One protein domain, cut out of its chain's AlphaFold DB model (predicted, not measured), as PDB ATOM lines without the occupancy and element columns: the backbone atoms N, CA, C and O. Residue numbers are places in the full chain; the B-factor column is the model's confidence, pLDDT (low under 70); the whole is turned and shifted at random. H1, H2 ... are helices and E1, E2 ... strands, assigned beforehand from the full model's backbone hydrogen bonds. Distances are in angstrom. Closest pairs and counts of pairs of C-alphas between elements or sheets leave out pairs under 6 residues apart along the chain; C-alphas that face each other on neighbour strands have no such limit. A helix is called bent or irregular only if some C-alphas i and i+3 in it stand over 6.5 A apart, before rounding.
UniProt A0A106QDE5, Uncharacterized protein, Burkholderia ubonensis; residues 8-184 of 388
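Overview. This is residues 8 to 184 of the 388 residues of an uncharacterized protein of Burkholderia ubonensis (UniProt A0A106QDE5). A long bent helix, H4, is the spine of a helical body: H2, H3 and H6 pack crosswise on its arm H4a, and H1 folds beside H2a. A small, strongly twisted sheet lies at one end, grazed by H3, while H4b and H5 make the far end. The printed part has 177 residues, with six named helices followed by three named strands, mostly helix; the sheet, order E1 E2 E3, is antiparallel. The whole is compact, with a radius of gyration of the C-alphas of 17.8 A and spans of 51 by 45 by 31 A.

Along the chain. The strands are E1, residues 160 to 166, 20.4 A; E2, residues 169 to 176, 22.3 A; and E3, residues 180 to 183, whose last C-alpha is at (28.686, -8.944, 51.052). H3 holds residues 68 to 78. By its hydrogen bonds H4 was assigned as one helix, residues 85 to 118, but it is bent, with C-alphas 107 and 110 7.0 A apart: its arm H4a, residues 85 to 107, is 31.3 A long, with C-alpha 85 at (58.239, 2.335, 61.847), and its arm H4b holds residues 110 to 118. H4a is irregular, with C-alphas 98 and 101 6.7 A apart, and has a kink of 35 degrees near residue 99. H2, residues 25 to 52, likewise assigned as one helix, is bent, with C-alphas 38 and 41 6.6 A apart: H2a is residues 25 to 38, H2b residues 41 to 52. H1, residues 8 to 15, begins at (50.582, 22.186, 40.719) and is irregular, with C-alphas 9 and 12 7.4 A apart. H5 is residues 120 to 124, and H6 residues 128 to 141, 20.0 A.

Arrangement. The sheet is a meander, each strand the antiparallel neighbour of the one before; between E1 and E2, N 164 and O 171 are within hydrogen-bond range at 3.1 A, and between E2 and E3, N 174 and O 182 are within hydrogen-bond range at 2.9 A. H3 only grazes the sheet, with residues 69 to 74. H4a touches H3 with its residues 88 to 98 alone, closest C-alphas Lys 91 and Ala 76, 5.5 A, at a steep tilt of 47 degrees. H2b touches H4a at Leu 43 and Ala 96, closest C-alphas 5.4 A apart, at 64 degrees, steep. H6 touches H4a at Phe 132 and Ile 107, closest C-alphas 5.3 A apart. H1 and H2a form a helical hairpin, closest C-alphas Asp 9 and Ile 38, 6.6 A. H5 touches H4b, closest C-alphas Ala 123 and Leu 115, 4.9 A. Every O i to N i+4 pair is within hydrogen-bond range in H2a, H2b, H3, H4b, H5 and H6; H1 has 2 of 4, H4a 17 of 19.

Size, cuts and confidence. The C-alphas farthest apart, of Glu 82 and Glu 118, are 54.0 A apart. The printed part has no cut; the links H2 to H3 and H6 to E1 are long. Residue 150 alone is under pLDDT 70.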
ATOM      1  N   ALA A   8      49.257  21.839  41.227       96.12
ATOM      2  CA  ALA A   8      50.582  22.186  40.719       96.12
ATOM      3  C   ALA A   8      51.569  21.015  40.830       96.12
ATOM      4  O   ALA A   8      52.455  20.882  39.991       96.12
ATOM      5  N   ASP A   9      51.384  20.124  41.803       94.94
ATOM      6  CA  ASP A   9      52.210  18.923  41.938       94.94
ATOM      7  C   ASP A   9      52.006  17.963  40.758       94.94
ATOM      8  O   ASP A   9      52.924  17.245  40.368       94.94
ATOM      9  N   LEU A  10      50.823  17.986  40.131       96.00
ATOM     10  CA  LEU A  10      50.459  17.086  39.036       96.00
ATOM     11  C   LEU A  10      50.906  17.567  37.646       96.00
ATOM     12  O   LEU A  10      50.723  16.855  36.655       96.00
ATOM     13  N   ASP A  11      51.534  18.741  37.551       95.44
ATOM     14  CA  ASP A  11      52.052  19.311  36.301       95.44
ATOM     15  C   ASP A  11      52.906  18.337  35.465       95.44
ATOM     16  O   ASP A  11      52.724  18.286  34.242       95.44
ATOM     17  N   PRO A  12      53.825  17.544  36.063       95.81
ATOM     18  CA  PRO A  12      54.608  16.557  35.325       95.81
ATOM     19  C   PRO A  12      53.740  15.533  34.587       95.81
ATOM     20  O   PRO A  12      54.058  15.189  33.449       95.81
ATOM     21  N   PHE A  13      52.614  15.102  35.164       95.44
ATOM     22  CA  PHE A  13      51.711  14.147  34.517       95.44
ATOM     23  C   PHE A  13      50.972  14.771  33.333       95.44
ATOM     24  O   PHE A  13      50.867  14.136  32.287       95.44
ATOM     25  N   PHE A  14      50.535  16.031  33.437       94.25
ATOM     26  CA  PHE A  14      49.929  16.740  32.305       94.25
ATOM     27  C   PHE A  14      50.930  16.991  31.170       94.25
ATOM     28  O   PHE A  14      50.581  16.855  29.998       94.25
ATOM     29  N   LYS A  15      52.184  17.335  31.500       92.81
ATOM     30  CA  LYS A  15      53.262  17.537  30.511       92.81
ATOM     31  C   LYS A  15      53.649  16.237  29.807       92.81
ATOM     32  O   LYS A  15      53.993  16.264  28.630       92.81
ATOM     33  N   ASN A  16      53.558  15.116  30.518       90.44
ATOM     34  CA  ASN A  16      53.819  13.780  29.989       90.44
ATOM     35  C   ASN A  16      52.556  13.083  29.454       90.44
ATOM     36  O   ASN A  16      52.630  11.907  29.095       90.44
ATOM     37  N   ALA A  17      51.401  13.754  29.407       88.94
ATOM     38  CA  ALA A  17      50.166  13.147  28.925       88.94
ATOM     39  C   ALA A  17      50.304  12.726  27.456       88.94
ATOM     40  O   ALA A  17      50.941  13.394  26.634       88.94
ATOM     41  N   LYS A  18      49.707  11.585  27.124       83.88
ATOM     42  CA  LYS A  18      49.948  10.916  25.849       83.88
ATOM     43  C   LYS A  18      49.083  11.518  24.743       83.88
ATOM     44  O   LYS A  18      47.877  11.680  24.903       83.88
ATOM     45  N   LYS A  19      49.697  11.790  23.588       84.56
ATOM     46  CA  LYS A  19      48.991  12.192  22.355       84.56
ATOM     47  C   LYS A  19      48.476  11.000  21.542       84.56
ATOM     48  O   LYS A  19      47.647  11.179  20.663       84.56
ATOM     49  N   THR A  20      48.978   9.799  21.826       84.38
ATOM     50  CA  THR A  20      48.610   8.533  21.176       84.38
ATOM     51  C   THR A  20      48.546   7.418  22.223       84.38
ATOM     52  O   THR A  20      48.892   7.637  23.384       84.38
ATOM     53  N   ASP A  21      48.114   6.218  21.841       82.06
ATOM     54  CA  ASP A  21      48.086   5.062  22.751       82.06
ATOM     55  C   ASP A  21      49.430   4.317  22.849       82.06
ATOM     56  O   ASP A  21      49.545   3.342  23.588       82.06
ATOM     57  N   ASN A  22      50.476   4.802  22.171       83.81
ATOM     58  CA  ASN A  22      51.802   4.191  22.225       83.81
ATOM     59  C   ASN A  22      52.484   4.502  23.564       83.81
ATOM     60  O   ASN A  22      52.932   5.625  23.804       83.81
ATOM     61  N   ILE A  23      52.585   3.490  24.428       85.31
ATOM     62  CA  ILE A  23      53.315   3.555  25.697       85.31
ATOM     63  C   ILE A  23      54.737   3.044  25.461       85.31
ATOM     64  O   ILE A  23      54.934   1.876  25.137       85.31
ATOM     65  N   THR A  24      55.730   3.918  25.619       90.38
ATOM     66  CA  THR A  24      57.145   3.521  25.611       90.38
ATOM     67  C   THR A  24      57.594   3.131  27.016       90.38
ATOM     68  O   THR A  24      57.054   3.638  28.003       90.38
ATOM     69  N   GLU A  25      58.618   2.283  27.122       91.69
ATOM     70  CA  GLU A  25      59.175   1.908  28.430       91.69
ATOM     71  C   GLU A  25      59.692   3.139  29.192       91.69
ATOM     72  O   GLU A  25      59.348   3.340  30.349       91.69
ATOM     73  N   ALA A  26      60.380   4.062  28.508       91.94
ATOM     74  CA  ALA A  26      60.845   5.314  29.111       91.94
ATOM     75  C   ALA A  26      59.702   6.184  29.673       91.94
ATOM     76  O   ALA A  26      59.860   6.846  30.700       91.94
ATOM     77  N   TRP A  27      58.535   6.201  29.012       92.00
ATOM     78  CA  TRP A  27      57.354   6.876  29.553       92.00
ATOM     79  C   TRP A  27      56.845   6.160  30.803       92.00
ATOM     80  O   TRP A  27      56.555   6.818  31.801       92.00
ATOM     81  N   ARG A  28      56.761   4.824  30.757       89.50
ATOM     82  CA  ARG A  28      56.283   3.988  31.863       89.50
ATOM     83  C   ARG A  28      57.153   4.171  33.104       89.50
ATOM     84  O   ARG A  28      56.622   4.482  34.169       89.50
ATOM     85  N   GLU A  29      58.469   4.053  32.958       94.12
ATOM     86  CA  GLU A  29      59.443   4.276  34.028       94.12
ATOM     87  C   GLU A  29      59.291   5.669  34.644       94.12
ATOM     88  O   GLU A  29      59.193   5.812  35.864       94.12
ATOM     89  N   ARG A  30      59.207   6.711  33.804       94.31
ATOM     90  CA  ARG A  30      59.030   8.087  34.278       94.31
ATOM     91  C   ARG A  30      57.706   8.275  35.009       94.31
ATOM     92  O   ARG A  30      57.695   8.911  36.057       94.31
ATOM     93  N   TYR A  31      56.616   7.724  34.484       93.62
ATOM     94  CA  TYR A  31      55.292   7.810  35.093       93.62
ATOM     95  C   TYR A  31      55.283   7.205  36.501       93.62
ATOM     96  O   TYR A  31      54.868   7.874  37.445       93.62
ATOM     97  N   PHE A  32      55.799   5.983  36.670       94.19
ATOM     98  CA  PHE A  32      55.852   5.343  37.989       94.19
ATOM     99  C   PHE A  32      56.843   6.025  38.940       94.19
ATOM    100  O   PHE A  32      56.556   6.141  40.131       94.19
ATOM    101  N   LYS A  33      57.958   6.561  38.429       95.75
ATOM    102  CA  LYS A  33      58.884   7.383  39.225       95.75
ATOM    103  C   LYS A  33      58.234   8.683  39.706       95.75
ATOM    104  O   LYS A  33      58.448   9.089  40.846       95.75
ATOM    105  N   ASP A  34      57.447   9.336  38.854       96.38
ATOM    106  CA  ASP A  34      56.704  10.541  39.220       96.38
ATOM    107  C   ASP A  34      55.567  10.212  40.204       96.38
ATOM    108  O   ASP A  34      55.391  10.966  41.158       96.38
ATOM    109  N   LEU A  35      54.861   9.078  40.070       96.19
ATOM    110  CA  LEU A  35      53.882   8.624  41.076       96.19
ATOM    111  C   LEU A  35      54.530   8.467  42.456       96.19
ATOM    112  O   LEU A  35      54.057   9.081  43.415       96.19
ATOM    113  N   ALA A  36      55.638   7.724  42.533       96.25
ATOM    114  CA  ALA A  36      56.354   7.473  43.781       96.25
ATOM    115  C   ALA A  36      56.877   8.756  44.435       96.25
ATOM    116  O   ALA A  36      56.828   8.919  45.648       96.25
ATOM    117  N   ARG A  37      57.356   9.710  43.632       97.19
ATOM    118  CA  ARG A  37      57.921  10.963  44.143       97.19
ATOM    119  C   ARG A  37      56.862  11.997  44.532       97.19
ATOM    120  O   ARG A  37      57.103  12.779  45.445       97.19
ATOM    121  N   ILE A  38      55.756  12.072  43.793       97.12
ATOM    122  CA  ILE A  38      54.793  13.181  43.882       97.12
ATOM    123  C   ILE A  38      53.525  12.770  44.629       97.12
ATOM    124  O   ILE A  38      53.029  13.530  45.451       97.12
ATOM    125  N   VAL A  39      52.970  11.597  44.317       97.56
ATOM    126  CA  VAL A  39      51.607  11.219  44.724       97.56
ATOM    127  C   VAL A  39      51.618  10.290  45.933       97.56
ATOM    128  O   VAL A  39      50.737  10.405  46.786       97.56
ATOM    129  N   HIS A  40      52.617   9.410  46.050       97.50
ATOM    130  CA  HIS A  40      52.697   8.488  47.181       97.50
ATOM    131  C   HIS A  40      52.868   9.208  48.531       97.50
ATOM    132  O   HIS A  40      52.060   8.934  49.418       97.50
ATOM    133  N   PRO A  41      53.784  10.187  48.716       97.69
ATOM    134  CA  PRO A  41      53.969  10.807  50.031       97.69
ATOM    135  C   PRO A  41      52.705  11.516  50.561       97.69
ATOM    136  O   PRO A  41      52.359  11.311  51.728       97.69
ATOM    137  N   PRO A  42      51.947  12.275  49.738       98.00
ATOM    138  CA  PRO A  42      50.644  12.803  50.137       98.00
ATOM    139  C   PRO A  42      49.613  11.741  50.537       98.00
ATOM    140  O   PRO A  42      48.853  11.954  51.482       98.00
ATOM    141  N   LEU A  43      49.574  10.603  49.832       98.06
ATOM    142  CA  LEU A  43      48.681   9.489  50.159       98.06
ATOM    143  C   LEU A  43      49.088   8.801  51.463       98.06
ATOM    144  O   LEU A  43      48.227   8.546  52.299       98.06
ATOM    145  N   VAL A  44      50.382   8.569  51.687       98.12
ATOM    146  CA  VAL A  44      50.893   8.031  52.956       98.12
ATOM    147  C   VAL A  44      50.522   8.954  54.115       98.12
ATOM    148  O   VAL A  44      49.991   8.489  55.121       98.12
ATOM    149  N   ALA A  45      50.734  10.267  53.975       97.94
ATOM    150  CA  ALA A  45      50.336  11.243  54.991       97.94
ATOM    151  C   ALA A  45      48.821  11.208  55.256       97.94
ATOM    152  O   ALA A  45      48.389  11.215  56.410       97.94
ATOM    153  N   PHE A  46      48.014  11.101  54.195       97.69
ATOM    154  CA  PHE A  46      46.570  10.949  54.308       97.69
ATOM    155  C   PHE A  46      46.169   9.669  55.056       97.69
ATOM    156  O   PHE A  46      45.354   9.742  55.973       97.69
ATOM    157  N   PHE A  47      46.750   8.514  54.721       97.56
ATOM    158  CA  PHE A  47      46.430   7.247  55.384       97.56
ATOM    159  C   PHE A  47      46.899   7.213  56.842       97.56
ATOM    160  O   PHE A  47      46.182   6.687  57.690       97.56
ATOM    161  N   LYS A  48      48.033   7.849  57.173       96.44
ATOM    162  CA  LYS A  48      48.456   8.051  58.570       96.44
ATOM    163  C   LYS A  48      47.409   8.840  59.360       96.44
ATOM    164  O   LYS A  48      47.047   8.427  60.459       96.44
ATOM    165  N   ALA A  49      46.891   9.932  58.794       96.12
ATOM    166  CA  ALA A  49      45.831  10.719  59.423       96.12
ATOM    167  C   ALA A  49      44.530   9.910  59.572       96.12
ATOM    168  O   ALA A  49      43.973   9.839  60.662       96.12
ATOM    169  N   LEU A  50      44.103   9.217  58.513       95.62
ATOM    170  CA  LEU A  50      42.905   8.374  58.519       95.62
ATOM    171  C   LEU A  50      42.973   7.265  59.583       95.62
ATOM    172  O   LEU A  50      41.983   6.961  60.253       95.62
ATOM    173  N   LYS A  51      44.157   6.669  59.756       94.62
ATOM    174  CA  LYS A  51      44.420   5.680  60.799       94.62
ATOM    175  C   LYS A  51      44.387   6.300  62.196       94.62
ATOM    176  O   LYS A  51      43.766   5.723  63.083       94.62
ATOM    177  N   ALA A  52      45.001   7.468  62.390       94.50
ATOM    178  CA  ALA A  52      44.963   8.194  63.662       94.50
ATOM    179  C   ALA A  52      43.533   8.610  64.066       94.50
ATOM    180  O   ALA A  52      43.217   8.656  65.251       94.50
ATOM    181  N   GLU A  53      42.654   8.849  63.088       94.50
ATOM    182  CA  GLU A  53      41.216   9.088  63.283       94.50
ATOM    183  C   GLU A  53      40.412   7.811  63.607       94.50
ATOM    184  O   GLU A  53      39.215   7.895  63.874       94.50
ATOM    185  N   GLY A  54      41.025   6.622  63.558       92.69
ATOM    186  CA  GLY A  54      40.351   5.340  63.801       92.69
ATOM    187  C   GLY A  54      39.417   4.888  62.671       92.69
ATOM    188  O   GLY A  54      38.606   3.986  62.869       92.69
ATOM    189  N   ARG A  55      39.510   5.500  61.485       92.31
ATOM    190  CA  ARG A  55      38.628   5.212  60.337       92.31
ATOM    191  C   ARG A  55      39.162   4.125  59.414       92.31
ATOM    192  O   ARG A  55      38.427   3.605  58.583       92.31
ATOM    193  N   MET A  56      40.436   3.776  59.559       95.69
ATOM    194  CA  MET A  56      41.074   2.713  58.794       95.69
ATOM    195  C   MET A  56      40.918   1.369  59.515       95.69
ATOM    196  O   MET A  56      41.763   0.986  60.323       95.69
ATOM    197  N   LEU A  57      39.811   0.678  59.239       96.06
ATOM    198  CA  LEU A  57      39.460  -0.602  59.862       96.06
ATOM    199  C   LEU A  57      39.741  -1.783  58.923       96.06
ATOM    200  O   LEU A  57      39.624  -1.618  57.707       96.06
ATOM    201  N   PRO A  58      40.077  -2.977  59.446       97.50
ATOM    202  CA  PRO A  58      40.129  -4.189  58.635       97.50
ATOM    203  C   PRO A  58      38.781  -4.473  57.965       97.50
ATOM    204  O   PRO A  58      37.722  -4.151  58.505       97.50
ATOM    205  N   ILE A  59      38.824  -5.108  56.799       97.31
ATOM    206  CA  ILE A  59      37.633  -5.541  56.071       97.31
ATOM    207  C   ILE A  59      36.927  -6.628  56.901       97.31
ATOM    208  O   ILE A  59      37.543  -7.650  57.216       97.31
ATOM    209  N   PRO A  60      35.641  -6.461  57.257       97.19
ATOM    210  CA  PRO A  60      34.912  -7.486  57.997       97.19
ATOM    211  C   PRO A  60      34.880  -8.818  57.240       97.19
ATOM    212  O   PRO A  60      34.679  -8.840  56.026       97.19
ATOM    213  N   ASN A  61      35.038  -9.931  57.965       97.06
ATOM    214  CA  ASN A  61      34.983 -11.305  57.443       97.06
ATOM    215  C   ASN A  61      36.025 -11.651  56.360       97.06
ATOM    216  O   ASN A  61      35.891 -12.679  55.704       97.06
ATOM    217  N   SER A  62      37.054 -10.823  56.150       96.25
ATOM    218  CA  SER A  62      38.015 -11.033  55.060       96.25
ATOM    219  C   SER A  62      39.020 -12.159  55.303       96.25
ATOM    220  O   SER A  62      39.784 -12.480  54.398       96.25
ATOM    221  N   ASP A  63      39.076 -12.731  56.506       94.69
ATOM    222  CA  ASP A  63      40.029 -13.796  56.820       94.69
ATOM    223  C   ASP A  63      39.815 -15.005  55.889       94.69
ATOM    224  O   ASP A  63      38.697 -15.473  55.671       94.69
ATOM    225  N   GLY A  64      40.907 -15.480  55.286       93.25
ATOM    226  CA  GLY A  64      40.891 -16.543  54.277       93.25
ATOM    227  C   GLY A  64      40.571 -16.078  52.851       93.25
ATOM    228  O   GLY A  64      40.848 -16.820  51.907       93.25
ATOM    229  N   TYR A  65      40.058 -14.862  52.648       95.38
ATOM    230  CA  TYR A  65      40.019 -14.237  51.326       95.38
ATOM    231  C   TYR A  65      41.370 -13.593  51.020       95.38
ATOM    232  O   TYR A  65      41.990 -12.998  51.894       95.38
ATOM    233  N   ALA A  66      41.827 -13.704  49.774       93.12
ATOM    234  CA  ALA A  66      43.128 -13.186  49.370       93.12
ATOM    235  C   ALA A  66      43.043 -12.527  47.993       93.12
ATOM    236  O   ALA A  66      42.779 -13.191  46.993       93.12
ATOM    237  N   CYS A  67      43.275 -11.219  47.951       94.44
ATOM    238  CA  CYS A  67      43.570 -10.469  46.734       94.44
ATOM    239  C   CYS A  67      44.443  -9.266  47.093       94.44
ATOM    240  O   CYS A  67      44.522  -8.872  48.262       94.44
ATOM    241  N   ARG A  68      45.106  -8.663  46.102       94.06
ATOM    242  CA  ARG A  68      46.130  -7.643  46.357       94.06
ATOM    243  C   ARG A  68      45.560  -6.460  47.124       94.06
ATOM    244  O   ARG A  68      46.130  -6.046  48.131       94.06
ATOM    245  N   MET A  69      44.426  -5.934  46.666       93.62
ATOM    246  CA  MET A  69      43.799  -4.751  47.261       93.62
ATOM    247  C   MET A  69      43.374  -4.985  48.715       93.62
ATOM    248  O   MET A  69      43.652  -4.153  49.576       93.62
ATOM    249  N   TRP A  70      42.718  -6.115  48.998       95.06
ATOM    250  CA  TRP A  70      42.240  -6.421  50.347       95.06
ATOM    251  C   TRP A  70      43.391  -6.667  51.315       95.06
ATOM    252  O   TRP A  70      43.367  -6.126  52.417       95.06
ATOM    253  N   ASN A  71      44.408  -7.422  50.890       95.69
ATOM    254  CA  ASN A  71      45.590  -7.690  51.707       95.69
ATOM    255  C   ASN A  71      46.319  -6.382  52.038       95.69
ATOM    256  O   ASN A  71      46.556  -6.095  53.205       95.69
ATOM    257  N   THR A  72      46.563  -5.536  51.033       96.12
ATOM    258  CA  THR A  72      47.251  -4.248  51.226       96.12
ATOM    259  C   THR A  72      46.485  -3.328  52.184       96.12
ATOM    260  O   THR A  72      47.076  -2.693  53.057       96.12
ATOM    261  N   TRP A  73      45.153  -3.258  52.052       96.62
ATOM    262  CA  TRP A  73      44.319  -2.478  52.967       96.62
ATOM    263  C   TRP A  73      44.365  -3.037  54.394       96.62
ATOM    264  O   TRP A  73      44.583  -2.286  55.345       96.62
ATOM    265  N   ASN A  74      44.165  -4.348  54.548       97.50
ATOM    266  CA  ASN A  74      44.133  -5.011  55.847       97.50
ATOM    267  C   ASN A  74      45.471  -4.932  56.579       97.50
ATOM    268  O   ASN A  74      45.464  -4.678  57.780       97.50
ATOM    269  N   ASP A  75      46.594  -5.092  55.879       97.31
ATOM    270  CA  ASP A  75      47.931  -4.958  56.456       97.31
ATOM    271  C   ASP A  75      48.113  -3.568  57.073       97.31
ATOM    272  O   ASP A  75      48.456  -3.440  58.248       97.31
ATOM    273  N   ALA A  76      47.780  -2.514  56.323       97.44
ATOM    274  CA  ALA A  76      47.870  -1.144  56.814       97.44
ATOM    275  C   ALA A  76      46.848  -0.839  57.938       97.44
ATOM    276  O   ALA A  76      47.155  -0.148  58.921       97.44
ATOM    277  N   ALA A  77      45.637  -1.400  57.854       97.38
ATOM    278  CA  ALA A  77      44.619  -1.268  58.895       97.38
ATOM    279  C   ALA A  77      45.034  -1.953  60.212       97.38
ATOM    280  O   ALA A  77      44.759  -1.416  61.285       97.38
ATOM    281  N   ARG A  78      45.754  -3.082  60.144       96.88
ATOM    282  CA  ARG A  78      46.224  -3.862  61.304       96.88
ATOM    283  C   ARG A  78      47.482  -3.313  61.979       96.88
ATOM    284  O   ARG A  78      47.779  -3.751  63.084       96.88
ATOM    285  N   LEU A  79      48.182  -2.350  61.373       96.56
ATOM    286  CA  LEU A  79      49.334  -1.690  62.005       96.56
ATOM    287  C   LEU A  79      48.972  -1.186  63.415       96.56
ATOM    288  O   LEU A  79      47.904  -0.598  63.611       96.56
ATOM    289  N   THR A  80      49.858  -1.370  64.386       95.19
ATOM    290  CA  THR A  80      49.672  -0.891  65.764       95.19
ATOM    291  C   THR A  80      50.771   0.103  66.131       95.19
ATOM    292  O   THR A  80      51.707   0.325  65.365       95.19
ATOM    293  N   SER A  81      50.683   0.712  67.317       94.00
ATOM    294  CA  SER A  81      51.775   1.535  67.858       94.00
ATOM    295  C   SER A  81      53.050   0.737  68.157       94.00
ATOM    296  O   SER A  81      54.091   1.338  68.403       94.00
ATOM    297  N   GLU A  82      52.963  -0.593  68.181       96.50
ATOM    298  CA  GLU A  82      54.088  -1.500  68.421       96.50
ATOM    299  C   GLU A  82      54.757  -1.956  67.117       96.50
ATOM    300  O   GLU A  82      55.879  -2.460  67.154       96.50
ATOM    301  N   THR A  83      54.106  -1.770  65.961       96.38
ATOM    302  CA  THR A  83      54.693  -2.117  64.665       96.38
ATOM    303  C   THR A  83      55.929  -1.247  64.395       96.38
ATOM    304  O   THR A  83      55.843  -0.019  64.509       96.38
ATOM    305  N   PRO A  84      57.078  -1.833  64.004       97.50
ATOM    306  CA  PRO A  84      58.261  -1.068  63.633       97.50
ATOM    307  C   PRO A  84      57.956   0.001  62.575       97.50
ATOM    308  O   PRO A  84      57.270  -0.262  61.589       97.50
ATOM    309  N   GLN A  85      58.514   1.203  62.742       96.00
ATOM    310  CA  GLN A  85      58.239   2.335  61.847       96.00
ATOM    311  C   GLN A  85      58.540   2.013  60.374       96.00
ATOM    312  O   GLN A  85      57.763   2.390  59.503       96.00
ATOM    313  N   ALA A  86      59.630   1.288  60.104       96.69
ATOM    314  CA  ALA A  86      60.002   0.886  58.748       96.69
ATOM    315  C   ALA A  86      58.943  -0.021  58.096       96.69
ATOM    316  O   ALA A  86      58.559   0.220  56.956       96.69
ATOM    317  N   GLU A  87      58.423  -1.003  58.839       96.88
ATOM    318  CA  GLU A  87      57.345  -1.888  58.381       96.88
ATOM    319  C   GLU A  87      56.041  -1.103  58.178       96.88
ATOM    320  O   GLU A  87      55.369  -1.244  57.159       96.88
ATOM    321  N   SER A  88      55.706  -0.203  59.109       96.38
ATOM    322  CA  SER A  88      54.542   0.677  58.965       96.38
ATOM    323  C   SER A  88      54.629   1.548  57.712       96.38
ATOM    324  O   SER A  88      53.616   1.727  57.033       96.38
ATOM    325  N   ASP A  89      55.793   2.131  57.428       95.38
ATOM    326  CA  ASP A  89      55.992   2.975  56.252       95.38
ATOM    327  C   ASP A  89      55.910   2.155  54.963       95.38
ATOM    328  O   ASP A  89      55.252   2.590  54.022       95.38
ATOM    329  N   GLU A  90      56.484   0.950  54.940       97.19
ATOM    330  CA  GLU A  90      56.393   0.025  53.807       97.19
ATOM    331  C   GLU A  90      54.938  -0.340  53.474       97.19
ATOM    332  O   GLU A  90      54.509  -0.186  52.328       97.19
ATOM    333  N   LYS A  91      54.143  -0.756  54.469       97.88
ATOM    334  CA  LYS A  91      52.735  -1.140  54.256       97.88
ATOM    335  C   LYS A  91      51.868   0.030  53.788       97.88
ATOM    336  O   LYS A  91      50.996  -0.136  52.933       97.88
ATOM    337  N   LEU A  92      52.104   1.231  54.319       97.75
ATOM    338  CA  LEU A  92      51.383   2.433  53.895       97.75
ATOM    339  C   LEU A  92      51.798   2.895  52.494       97.75
ATOM    340  O   LEU A  92      50.946   3.357  51.735       97.75
ATOM    341  N   GLU A  93      53.074   2.759  52.139       97.06
ATOM    342  CA  GLU A  93      53.586   3.048  50.797       97.06
ATOM    343  C   GLU A  93      53.010   2.069  49.763       97.06
ATOM    344  O   GLU A  93      52.597   2.474  48.671       97.06
ATOM    345  N   GLU A  94      52.898   0.785  50.114       96.56
ATOM    346  CA  GLU A  94      52.247  -0.206  49.262       96.56
ATOM    347  C   GLU A  94      50.772   0.140  49.014       96.56
ATOM    348  O   GLU A  94      50.301   0.081  47.870       96.56
ATOM    349  N   LEU A  95      50.056   0.585  50.052       96.50
ATOM    350  CA  LEU A  95      48.685   1.072  49.912       96.50
ATOM    351  C   LEU A  95      48.612   2.337  49.054       96.50
ATOM    352  O   LEU A  95      47.763   2.434  48.164       96.50
ATOM    353  N   ALA A  96      49.517   3.292  49.263       97.19
ATOM    354  CA  ALA A  96      49.609   4.502  48.455       97.19
ATOM    355  C   ALA A  96      49.780   4.174  46.971       97.19
ATOM    356  O   ALA A  96      49.054   4.724  46.140       97.19
ATOM    357  N   ARG A  97      50.640   3.209  46.635       94.69
ATOM    358  CA  ARG A  97      50.832   2.725  45.262       94.69
ATOM    359  C   ARG A  97      49.529   2.224  44.625       94.69
ATOM    360  O   ARG A  97      49.289   2.510  43.451       94.69
ATOM    361  N   MET A  98      48.677   1.521  45.379       92.00
ATOM    362  CA  MET A  98      47.391   1.004  44.879       92.00
ATOM    363  C   MET A  98      46.404   2.124  44.513       92.00
ATOM    364  O   MET A  98      45.679   2.013  43.523       92.00
ATOM    365  N   PHE A  99      46.394   3.228  45.266       94.00
ATOM    366  CA  PHE A  99      45.495   4.362  45.017       94.00
ATOM    367  C   PHE A  99      46.071   5.412  44.059       94.00
ATOM    368  O   PHE A  99      45.313   6.073  43.344       94.00
ATOM    369  N   ALA A 100      47.397   5.565  44.009       95.25
ATOM    370  CA  ALA A 100      48.070   6.636  43.278       95.25
ATOM    371  C   ALA A 100      47.743   6.635  41.782       95.25
ATOM    372  O   ALA A 100      47.487   7.698  41.208       95.25
ATOM    373  N   HIS A 101      47.708   5.453  41.156       91.44
ATOM    374  CA  HIS A 101      47.365   5.335  39.741       91.44
ATOM    375  C   HIS A 101      45.931   5.799  39.470       91.44
ATOM    376  O   HIS A 101      45.733   6.660  38.617       91.44
ATOM    377  N   ASN A 102      44.950   5.291  40.224       89.88
ATOM    378  CA  ASN A 102      43.535   5.619  40.032       89.88
ATOM    379  C   ASN A 102      43.254   7.106  40.274       89.88
ATOM    380  O   ASN A 102      42.578   7.741  39.464       89.88
ATOM    381  N   LEU A 103      43.832   7.680  41.336       93.75
ATOM    382  CA  LEU A 103      43.706   9.105  41.642       93.75
ATOM    383  C   LEU A 103      44.280   9.963  40.506       93.75
ATOM    384  O   LEU A 103      43.606  10.843  39.972       93.75
ATOM    385  N   THR A 104      45.517   9.675  40.096       94.56
ATOM    386  CA  THR A 104      46.206  10.439  39.047       94.56
ATOM    387  C   THR A 104      45.504  10.289  37.703       94.56
ATOM    388  O   THR A 104      45.318  11.271  36.988       94.56
ATOM    389  N   PHE A 105      45.080   9.072  37.360       92.00
ATOM    390  CA  PHE A 105      44.349   8.798  36.132       92.00
ATOM    391  C   PHE A 105      43.021   9.555  36.100       92.00
ATOM    392  O   PHE A 105      42.762  10.244  35.121       92.00
ATOM    393  N   GLY A 106      42.223   9.523  37.172       92.31
ATOM    394  CA  GLY A 106      40.958  10.261  37.241       92.31
ATOM    395  C   GLY A 106      41.120  11.765  36.993       92.31
ATOM    396  O   GLY A 106      40.280  12.379  36.333       92.31
ATOM    397  N   ILE A 107      42.228  12.350  37.463       95.69
ATOM    398  CA  ILE A 107      42.523  13.782  37.313       95.69
ATOM    399  C   ILE A 107      43.064  14.112  35.912       95.69
ATOM    400  O   ILE A 107      42.674  15.114  35.311       95.69
ATOM    401  N   VAL A 108      43.968  13.288  35.376       95.06
ATOM    402  CA  VAL A 108      44.699  13.577  34.127       95.06
ATOM    403  C   VAL A 108      43.947  13.090  32.883       95.06
ATOM    404  O   VAL A 108      44.071  13.688  31.812       95.06
ATOM    405  N   TYR A 109      43.128  12.042  33.001       94.25
ATOM    406  CA  TYR A 109      42.453  11.402  31.871       94.25
ATOM    407  C   TYR A 109      41.543  12.338  31.056       94.25
ATOM    408  O   TYR A 109      41.605  12.258  29.828       94.25
ATOM    409  N   PRO A 110      40.745  13.256  31.645       95.56
ATOM    410  CA  PRO A 110      39.958  14.209  30.859       95.56
ATOM    411  C   PRO A 110      40.826  15.051  29.916       95.56
ATOM    412  O   PRO A 110      40.490  15.211  28.743       95.56
ATOM    413  N   TYR A 111      41.982  15.519  30.401       95.56
ATOM    414  CA  TYR A 111      42.957  16.254  29.595       95.56
ATOM    415  C   TYR A 111      43.568  15.365  28.507       95.56
ATOM    416  O   TYR A 111      43.592  15.748  27.339       95.56
ATOM    417  N   GLU A 112      44.019  14.159  28.865       94.25
ATOM    418  CA  GLU A 112      44.618  13.213  27.915       94.25
ATOM    419  C   GLU A 112      43.636  12.825  26.794       94.25
ATOM    420  O   GLU A 112      44.011  12.741  25.626       94.25
ATOM    421  N   LYS A 113      42.355  12.639  27.124       95.19
ATOM    422  CA  LYS A 113      41.302  12.307  26.160       95.19
ATOM    423  C   LYS A 113      41.105  13.413  25.121       95.19
ATOM    424  O   LYS A 113      41.032  13.110  23.930       95.19
ATOM    425  N   VAL A 114      41.039  14.676  25.552       96.44
ATOM    426  CA  VAL A 114      40.938  15.828  24.637       96.44
ATOM    427  C   VAL A 114      42.223  15.971  23.823       96.44
ATOM    428  O   VAL A 114      42.159  16.138  22.608       96.44
ATOM    429  N   LEU A 115      43.390  15.794  24.449       95.00
ATOM    430  CA  LEU A 115      44.686  15.842  23.770       95.00
ATOM    431  C   LEU A 115      44.777  14.847  22.605       95.00
ATOM    432  O   LEU A 115      45.275  15.209  21.540       95.00
ATOM    433  N   LYS A 116      44.284  13.617  22.793       93.94
ATOM    434  CA  LYS A 116      44.262  12.575  21.753       93.94
ATOM    435  C   LYS A 116      43.265  12.862  20.635       93.94
ATOM    436  O   LYS A 116      43.559  12.599  19.475       93.94
ATOM    437  N   LYS A 117      42.071  13.344  20.984       95.31
ATOM    438  CA  LYS A 117      40.954  13.472  20.039       95.31
ATOM    439  C   LYS A 117      40.968  14.794  19.268       95.31
ATOM    440  O   LYS A 117      40.609  14.822  18.097       95.31
ATOM    441  N   GLU A 118      41.341  15.876  19.940       96.38
ATOM    442  CA  GLU A 118      41.125  17.258  19.488       96.38
ATOM    443  C   GLU A 118      42.429  18.074  19.461       96.38
ATOM    444  O   GLU A 118      42.472  19.169  18.907       96.38
ATOM    445  N   GLY A 119      43.525  17.525  19.993       95.19
ATOM    446  CA  GLY A 119      44.856  18.119  19.919       95.19
ATOM    447  C   GLY A 119      45.209  19.027  21.099       95.19
ATOM    448  O   GLY A 119      44.466  19.188  22.066       95.19
ATOM    449  N   ALA A 120      46.416  19.596  21.043       94.44
ATOM    450  CA  ALA A 120      47.023  20.299  22.176       94.44
ATOM    451  C   ALA A 120      46.331  21.626  22.526       94.44
ATOM    452  O   ALA A 120      46.272  21.980  23.700       94.44
ATOM    453  N   GLU A 121      45.808  22.341  21.528       95.56
ATOM    454  CA  GLU A 121      45.107  23.613  21.735       95.56
ATOM    455  C   GLU A 121      43.798  23.403  22.506       95.56
ATOM    456  O   GLU A 121      43.587  24.026  23.543       95.56
ATOM    457  N   ALA A 122      42.978  22.437  22.078       95.81
ATOM    458  CA  ALA A 122      41.758  22.056  22.786       95.81
ATOM    459  C   ALA A 122      42.060  21.533  24.202       95.81
ATOM    460  O   ALA A 122      41.389  21.902  25.164       95.81
ATOM    461  N   ALA A 123      43.112  20.723  24.359       95.12
ATOM    462  CA  ALA A 123      43.511  20.207  25.667       95.12
ATOM    463  C   ALA A 123      43.939  21.319  26.640       95.12
ATOM    464  O   ALA A 123      43.679  21.218  27.837       95.12
ATOM    465  N   ALA A 124      44.564  22.396  26.150       93.69
ATOM    466  CA  ALA A 124      44.960  23.532  26.981       93.69
ATOM    467  C   ALA A 124      43.761  24.280  27.593       93.69
ATOM    468  O   ALA A 124      43.912  24.885  28.654       93.69
ATOM    469  N   ALA A 125      42.582  24.197  26.966       95.38
ATOM    470  CA  ALA A 125      41.336  24.772  27.471       95.38
ATOM    471  C   ALA A 125      40.610  23.878  28.496       95.38
ATOM    472  O   ALA A 125      39.615  24.306  29.081       95.38
ATOM    473  N   VAL A 126      41.078  22.644  28.732       95.69
ATOM    474  CA  VAL A 126      40.490  21.755  29.743       95.69
ATOM    475  C   VAL A 126      40.707  22.341  31.134       95.69
ATOM    476  O   VAL A 126      41.840  22.596  31.549       95.69
ATOM    477  N   ASP A 127      39.619  22.479  31.889       96.62
ATOM    478  CA  ASP A 127      39.666  22.902  33.285       96.62
ATOM    479  C   ASP A 127      40.231  21.784  34.180       96.62
ATOM    480  O   ASP A 127      39.519  20.936  34.728       96.62
ATOM    481  N   LYS A 128      41.559  21.783  34.324       96.06
ATOM    482  CA  LYS A 128      42.291  20.847  35.186       96.06
ATOM    483  C   LYS A 128      41.915  21.003  36.662       96.06
ATOM    484  O   LYS A 128      42.004  20.027  37.403       96.06
ATOM    485  N   ARG A 129      41.510  22.206  37.096       96.69
ATOM    486  CA  ARG A 129      41.097  22.465  38.482       96.69
ATOM    487  C   ARG A 129      39.776  21.773  38.769       96.69
ATOM    488  O   ARG A 129      39.705  21.061  39.759       96.69
ATOM    489  N   ALA A 130      38.792  21.893  37.880       96.31
ATOM    490  CA  ALA A 130      37.521  21.190  38.034       96.31
ATOM    491  C   ALA A 130      37.708  19.664  38.127       96.31
ATOM    492  O   ALA A 130      37.094  19.019  38.978       96.31
ATOM    493  N   ALA A 131      38.587  19.082  37.299       94.81
ATOM    494  CA  ALA A 131      38.910  17.653  37.369       94.81
ATOM    495  C   ALA A 131      39.595  17.271  38.694       94.81
ATOM    496  O   ALA A 131      39.211  16.286  39.325       94.81
ATOM    497  N   PHE A 132      40.577  18.064  39.132       97.31
ATOM    498  CA  PHE A 132      41.260  17.875  40.412       97.31
ATOM    499  C   PHE A 132      40.286  17.947  41.592       97.31
ATOM    500  O   PHE A 132      40.210  17.003  42.373       97.31
ATOM    501  N   ASP A 133      39.508  19.025  41.691       96.69
ATOM    502  CA  ASP A 133      38.589  19.252  42.803       96.69
ATOM    503  C   ASP A 133      37.542  18.139  42.872       96.69
ATOM    504  O   ASP A 133      37.271  17.626  43.955       96.69
ATOM    505  N   LYS A 134      37.004  17.700  41.726       95.25
ATOM    506  CA  LYS A 134      36.067  16.572  41.669       95.25
ATOM    507  C   LYS A 134      36.671  15.310  42.290       95.25
ATOM    508  O   LYS A 134      36.127  14.787  43.258       95.25
ATOM    509  N   ILE A 135      37.793  14.839  41.748       95.06
ATOM    510  CA  ILE A 135      38.388  13.558  42.151       95.06
ATOM    511  C   ILE A 135      38.901  13.616  43.591       95.06
ATOM    512  O   ILE A 135      38.728  12.668  44.354       95.06
ATOM    513  N   VAL A 136      39.504  14.733  43.998       95.88
ATOM    514  CA  VAL A 136      40.023  14.884  45.358       95.88
ATOM    515  C   VAL A 136      38.892  15.017  46.378       95.88
ATOM    516  O   VAL A 136      39.022  14.496  47.487       95.88
ATOM    517  N   ASN A 137      37.769  15.653  46.031       94.75
ATOM    518  CA  ASN A 137      36.593  15.689  46.899       94.75
ATOM    519  C   ASN A 137      35.943  14.308  47.025       94.75
ATOM    520  O   ASN A 137      35.682  13.890  48.149       94.75
ATOM    521  N   GLU A 138      35.767  13.573  45.922       93.75
ATOM    522  CA  GLU A 138      35.312  12.173  45.947       93.75
ATOM    523  C   GLU A 138      36.226  11.311  46.834       93.75
ATOM    524  O   GLU A 138      35.751  10.562  47.687       93.75
ATOM    525  N   PHE A 139      37.544  11.497  46.728       94.81
ATOM    526  CA  PHE A 139      38.512  10.815  47.584       94.81
ATOM    527  C   PHE A 139      38.403  11.206  49.060       94.81
ATOM    528  O   PHE A 139      38.434  10.348  49.938       94.81
ATOM    529  N   ASN A 140      38.222  12.489  49.373       94.75
ATOM    530  CA  ASN A 140      38.043  12.925  50.758       94.75
ATOM    531  C   ASN A 140      36.756  12.374  51.389       94.75
ATOM    532  O   ASN A 140      36.768  12.082  52.584       94.75
ATOM    533  N   LEU A 141      35.675  12.223  50.609       94.81
ATOM    534  CA  LEU A 141      34.439  11.594  51.082       94.81
ATOM    535  C   LEU A 141      34.700  10.147  51.511       94.81
ATOM    536  O   LEU A 141      34.173   9.714  52.531       94.81
ATOM    537  N   GLY A 142      35.542   9.418  50.772       94.00
ATOM    538  CA  GLY A 142      35.864   8.027  51.089       94.00
ATOM    539  C   GLY A 142      34.682   7.083  50.919       94.00
ATOM    540  O   GLY A 142      34.650   6.029  51.547       94.00
ATOM    541  N   THR A 143      33.694   7.477  50.119       94.88
ATOM    542  CA  THR A 143      32.521   6.663  49.817       94.88
ATOM    543  C   THR A 143      32.615   6.213  48.371       94.88
ATOM    544  O   THR A 143      32.622   7.036  47.458       94.88
ATOM    545  N   TYR A 144      32.713   4.902  48.178       91.81
ATOM    546  CA  TYR A 144      32.981   4.281  46.890       91.81
ATOM    547  C   TYR A 144      32.100   3.056  46.694       91.81
ATOM    548  O   TYR A 144      32.020   2.189  47.566       91.81
ATOM    549  N   GLU A 145      31.489   2.957  45.518       87.94
ATOM    550  CA  GLU A 145      30.741   1.770  45.113       87.94
ATOM    551  C   GLU A 145      31.676   0.594  44.803       87.94
ATOM    552  O   GLU A 145      32.853   0.767  44.480       87.94
ATOM    553  N   THR A 146      31.128  -0.622  44.826       81.62
ATOM    554  CA  THR A 146      31.883  -1.873  44.637       81.62
ATOM    555  C   THR A 146      32.582  -1.970  43.282       81.62
ATOM    556  O   THR A 146      33.551  -2.706  43.135       81.62
ATOM    557  N   TRP A 147      32.103  -1.223  42.288       75.88
ATOM    558  CA  TRP A 147      32.628  -1.249  40.924       75.88
ATOM    559  C   TRP A 147      33.802  -0.289  40.694       75.88
ATOM    560  O   TRP A 147      34.407  -0.312  39.626       75.88
ATOM    561  N   VAL A 148      34.110   0.574  41.669       77.00
ATOM    562  CA  VAL A 148      35.132   1.622  41.517       77.00
ATOM    563  C   VAL A 148      36.547   1.050  41.602       77.00
ATOM    564  O   VAL A 148      37.449   1.526  40.913       77.00
ATOM    565  N   PHE A 149      36.751   0.021  42.427       72.00
ATOM    566  CA  PHE A 149      38.045  -0.642  42.586       72.00
ATOM    567  C   PHE A 149      38.129  -1.932  41.766       72.00
ATOM    568  O   PHE A 149      37.111  -2.516  41.386       72.00
ATOM    569  N   SER A 150      39.363  -2.356  41.466       65.44
ATOM    570  CA  SER A 150      39.647  -3.513  40.612       65.44
ATOM    571  C   SER A 150      38.894  -4.764  41.061       65.44
ATOM    572  O   SER A 150      38.692  -5.008  42.250       65.44
ATOM    573  N   HIS A 151      38.472  -5.560  40.079       81.12
ATOM    574  CA  HIS A 151      37.889  -6.874  40.314       81.12
ATOM    575  C   HIS A 151      39.019  -7.880  40.184       81.12
ATOM    576  O   HIS A 151      39.544  -8.100  39.092       81.12
ATOM    577  N   GLU A 152      39.431  -8.437  41.313       90.12
ATOM    578  CA  GLU A 152      40.422  -9.503  41.362       90.12
ATOM    579  C   GLU A 152      39.735 -10.770  41.855       90.12
ATOM    580  O   GLU A 152      38.962 -10.740  42.815       90.12
ATOM    581  N   ASN A 153      40.019 -11.896  41.205       94.12
ATOM    582  CA  ASN A 153      39.593 -13.180  41.739       94.12
ATOM    583  C   ASN A 153      40.395 -13.493  43.002       94.12
ATOM    584  O   ASN A 153      41.613 -13.318  43.041       94.12
ATOM    585  N   CYS A 154      39.702 -13.994  44.019       95.25
ATOM    586  CA  CYS A 154      40.307 -14.468  45.249       95.25
ATOM    587  C   CYS A 154      41.273 -15.623  44.956       95.25
ATOM    588  O   CYS A 154      40.852 -16.667  44.456       95.25
ATOM    589  N   TRP A 155      42.536 -15.500  45.361       95.31
ATOM    590  CA  TRP A 155      43.542 -16.559  45.202       95.31
ATOM    591  C   TRP A 155      43.247 -17.806  46.043       95.31
ATOM    592  O   TRP A 155      43.851 -18.850  45.827       95.31
ATOM    593  N   ASN A 156      42.290 -17.744  46.973       95.50
ATOM    594  CA  ASN A 156      41.873 -18.899  47.766       95.50
ATOM    595  C   ASN A 156      40.568 -19.532  47.274       95.50
ATOM    596  O   ASN A 156      40.458 -20.755  47.260       95.50
ATOM    597  N   THR A 157      39.581 -18.726  46.872       94.94
ATOM    598  CA  THR A 157      38.208 -19.195  46.594       94.94
ATOM    599  C   THR A 157      37.751 -19.011  45.147       94.94
ATOM    600  O   THR A 157      36.663 -19.473  44.811       94.94
ATOM    601  N   ASP A 158      38.546 -18.331  44.317       94.75
ATOM    602  CA  ASP A 158      38.235 -17.897  42.944       94.75
ATOM    603  C   ASP A 158      37.040 -16.934  42.812       94.75
ATOM    604  O   ASP A 158      36.634 -16.582  41.707       94.75
ATOM    605  N   LEU A 159      36.469 -16.469  43.929       94.38
ATOM    606  CA  LEU A 159      35.378 -15.497  43.882       94.38
ATOM    607  C   LEU A 159      35.879 -14.148  43.341       94.38
ATOM    608  O   LEU A 159      36.930 -13.691  43.789       94.38
ATOM    609  N   PRO A 160      35.132 -13.478  42.446       93.94
ATOM    610  CA  PRO A 160      35.477 -12.145  41.958       93.94
ATOM    611  C   PRO A 160      35.219 -11.114  43.063       93.94
ATOM    612  O   PRO A 160      34.081 -10.683  43.266       93.94
ATOM    613  N   LEU A 161      36.265 -10.763  43.810       94.50
ATOM    614  CA  LEU A 161      36.177  -9.870  44.960       94.50
ATOM    615  C   LEU A 161      36.094  -8.411  44.516       94.50
ATOM    616  O   LEU A 161      36.716  -7.991  43.541       94.50
ATOM    617  N   THR A 162      35.338  -7.631  45.280       94.12
ATOM    618  CA  THR A 162      35.179  -6.186  45.113       94.12
ATOM    619  C   THR A 162      35.193  -5.498  46.470       94.12
ATOM    620  O   THR A 162      34.901  -6.108  47.498       94.12
ATOM    621  N   LEU A 163      35.554  -4.219  46.497       93.69
ATOM    622  CA  LEU A 163      35.649  -3.441  47.726       93.69
ATOM    623  C   LEU A 163      34.817  -2.173  47.578       93.69
ATOM    624  O   LEU A 163      34.989  -1.436  46.611       93.69
ATOM    625  N   SER A 164      33.923  -1.927  48.528       93.38
ATOM    626  CA  SER A 164      33.240  -0.642  48.682       93.38
ATOM    627  C   SER A 164      33.693   0.035  49.961       93.38
ATOM    628  O   SER A 164      34.161  -0.627  50.888       93.38
ATOM    629  N   PHE A 165      33.493   1.344  50.027       95.00
ATOM    630  CA  PHE A 165      33.720   2.115  51.238       95.00
ATOM    631  C   PHE A 165      32.529   3.015  51.525       95.00
ATOM    632  O   PHE A 165      31.919   3.552  50.601       95.00
ATOM    633  N   GLU A 166      32.260   3.237  52.804       94.94
ATOM    634  CA  GLU A 166      31.419   4.323  53.287       94.94
ATOM    635  C   GLU A 166      32.237   5.138  54.289       94.94
ATOM    636  O   GLU A 166      32.631   4.633  55.337       94.94
ATOM    637  N   ASN A 167      32.548   6.394  53.958       95.56
ATOM    638  CA  ASN A 167      33.396   7.253  54.790       95.56
ATOM    639  C   ASN A 167      34.734   6.602  55.202       95.56
ATOM    640  O   ASN A 167      35.190   6.808  56.331       95.56
ATOM    641  N   TRP A 168      35.369   5.868  54.282       95.38
ATOM    642  CA  TRP A 168      36.585   5.063  54.471       95.38
ATOM    643  C   TRP A 168      36.442   3.798  55.330       95.38
ATOM    644  O   TRP A 168      37.429   3.094  55.535       95.38
ATOM    645  N   VAL A 169      35.230   3.444  55.755       94.62
ATOM    646  CA  VAL A 169      34.952   2.142  56.366       94.62
ATOM    647  C   VAL A 169      34.729   1.118  55.249       94.62
ATOM    648  O   VAL A 169      33.815   1.306  54.443       94.62
ATOM    649  N   PRO A 170      35.555   0.061  55.144       95.56
ATOM    650  CA  PRO A 170      35.460  -0.884  54.043       95.56
ATOM    651  C   PRO A 170      34.335  -1.908  54.233       95.56
ATOM    652  O   PRO A 170      34.083  -2.390  55.336       95.56
ATOM    653  N   GLN A 171      33.757  -2.349  53.118       95.25
ATOM    654  CA  GLN A 171      32.921  -3.543  53.034       95.25
ATOM    655  C   GLN A 171      33.415  -4.414  51.876       95.25
ATOM    656  O   GLN A 171      33.416  -3.997  50.714       95.25
ATOM    657  N   GLY A 172      33.834  -5.636  52.201       95.25
ATOM    658  CA  GLY A 172      34.187  -6.642  51.208       95.25
ATOM    659  C   GLY A 172      32.931  -7.238  50.578       95.25
ATOM    660  O   GLY A 172      31.971  -7.565  51.283       95.25
ATOM    661  N   ASN A 173      32.939  -7.405  49.260       95.38
ATOM    662  CA  ASN A 173      31.855  -8.028  48.510       95.38
ATOM    663  C   ASN A 173      32.417  -8.970  47.435       95.38
ATOM    664  O   ASN A 173      33.598  -8.908  47.093       95.38
ATOM    665  N   TYR A 174      31.568  -9.815  46.857       94.31
ATOM    666  CA  TYR A 174      31.864 -10.562  45.635       94.31
ATOM    667  C   TYR A 174      30.734 -10.399  44.616       94.31
ATOM    668  O   TYR A 174      29.593 -10.108  44.977       94.31
ATOM    669  N   ILE A 175      31.047 -10.583  43.333       92.19
ATOM    670  CA  ILE A 175      30.040 -10.517  42.269       92.19
ATOM    671  C   ILE A 175      29.394 -11.885  42.065       92.19
ATOM    672  O   ILE A 175      30.029 -12.833  41.602       92.19
ATOM    673  N   GLU A 176      28.101 -11.976  42.360       91.56
ATOM    674  CA  GLU A 176      27.287 -13.154  42.099       91.56
ATOM    675  C   GLU A 176      26.473 -12.974  40.812       91.56
ATOM    676  O   GLU A 176      25.731 -12.000  40.626       91.56
ATOM    677  N   ARG A 177      26.582 -13.947  39.899       87.75
ATOM    678  CA  ARG A 177      25.867 -13.912  38.620       87.75
ATOM    679  C   ARG A 177      24.356 -13.830  38.853       87.75
ATOM    680  O   ARG A 177      23.759 -14.722  39.442       87.75
ATOM    681  N   GLY A 178      23.737 -12.767  38.343       90.75
ATOM    682  CA  GLY A 178      22.293 -12.536  38.441       90.75
ATOM    683  C   GLY A 178      21.824 -11.847  39.727       90.75
ATOM    684  O   GLY A 178      20.681 -11.405  39.757       90.75
ATOM    685  N   LYS A 179      22.682 -11.699  40.749       90.00
ATOM    686  CA  LYS A 179      22.365 -10.938  41.975       90.00
ATOM    687  C   LYS A 179      23.184  -9.656  42.133       90.00
ATOM    688  O   LYS A 179      22.778  -8.773  42.878       90.00
ATOM    689  N   GLY A 180      24.292  -9.526  41.404       89.88
ATOM    690  CA  GLY A 180      25.171  -8.363  41.498       89.88
ATOM    691  C   GLY A 180      26.153  -8.499  42.658       89.88
ATOM    692  O   GLY A 180      26.663  -9.589  42.906       89.88
ATOM    693  N   SER A 181      26.455  -7.388  43.325       92.69
ATOM    694  CA  SER A 181      27.419  -7.362  44.425       92.69
ATOM    695  C   SER A 181      26.786  -7.837  45.733       92.69
ATOM    696  O   SER A 181      25.723  -7.349  46.116       92.69
ATOM    697  N   VAL A 182      27.431  -8.795  46.402       94.44
ATOM    698  CA  VAL A 182      26.947  -9.426  47.637       94.44
ATOM    699  C   VAL A 182      28.038  -9.354  48.712       94.44
ATOM    700  O   VAL A 182      29.184  -9.705  48.418       94.44
ATOM    701  N   PRO A 183      27.720  -8.953  49.959       95.62
ATOM    702  CA  PRO A 183      28.686  -8.944  51.052       95.62
ATOM    703  C   PRO A 183      29.292 -10.323  51.308       95.62
ATOM    704  O   PRO A 183      28.582 -11.335  51.333       95.62
ATOM    705  N   ILE A 184      30.604 -10.365  51.548       95.75
ATOM    706  CA  ILE A 184      31.259 -11.615  51.938       95.75
ATOM    707  C   ILE A 184      30.813 -12.093  53.321       95.75
ATOM    708  O   ILE A 184      30.562 -11.312  54.243       95.75
TER     709      ILE A 184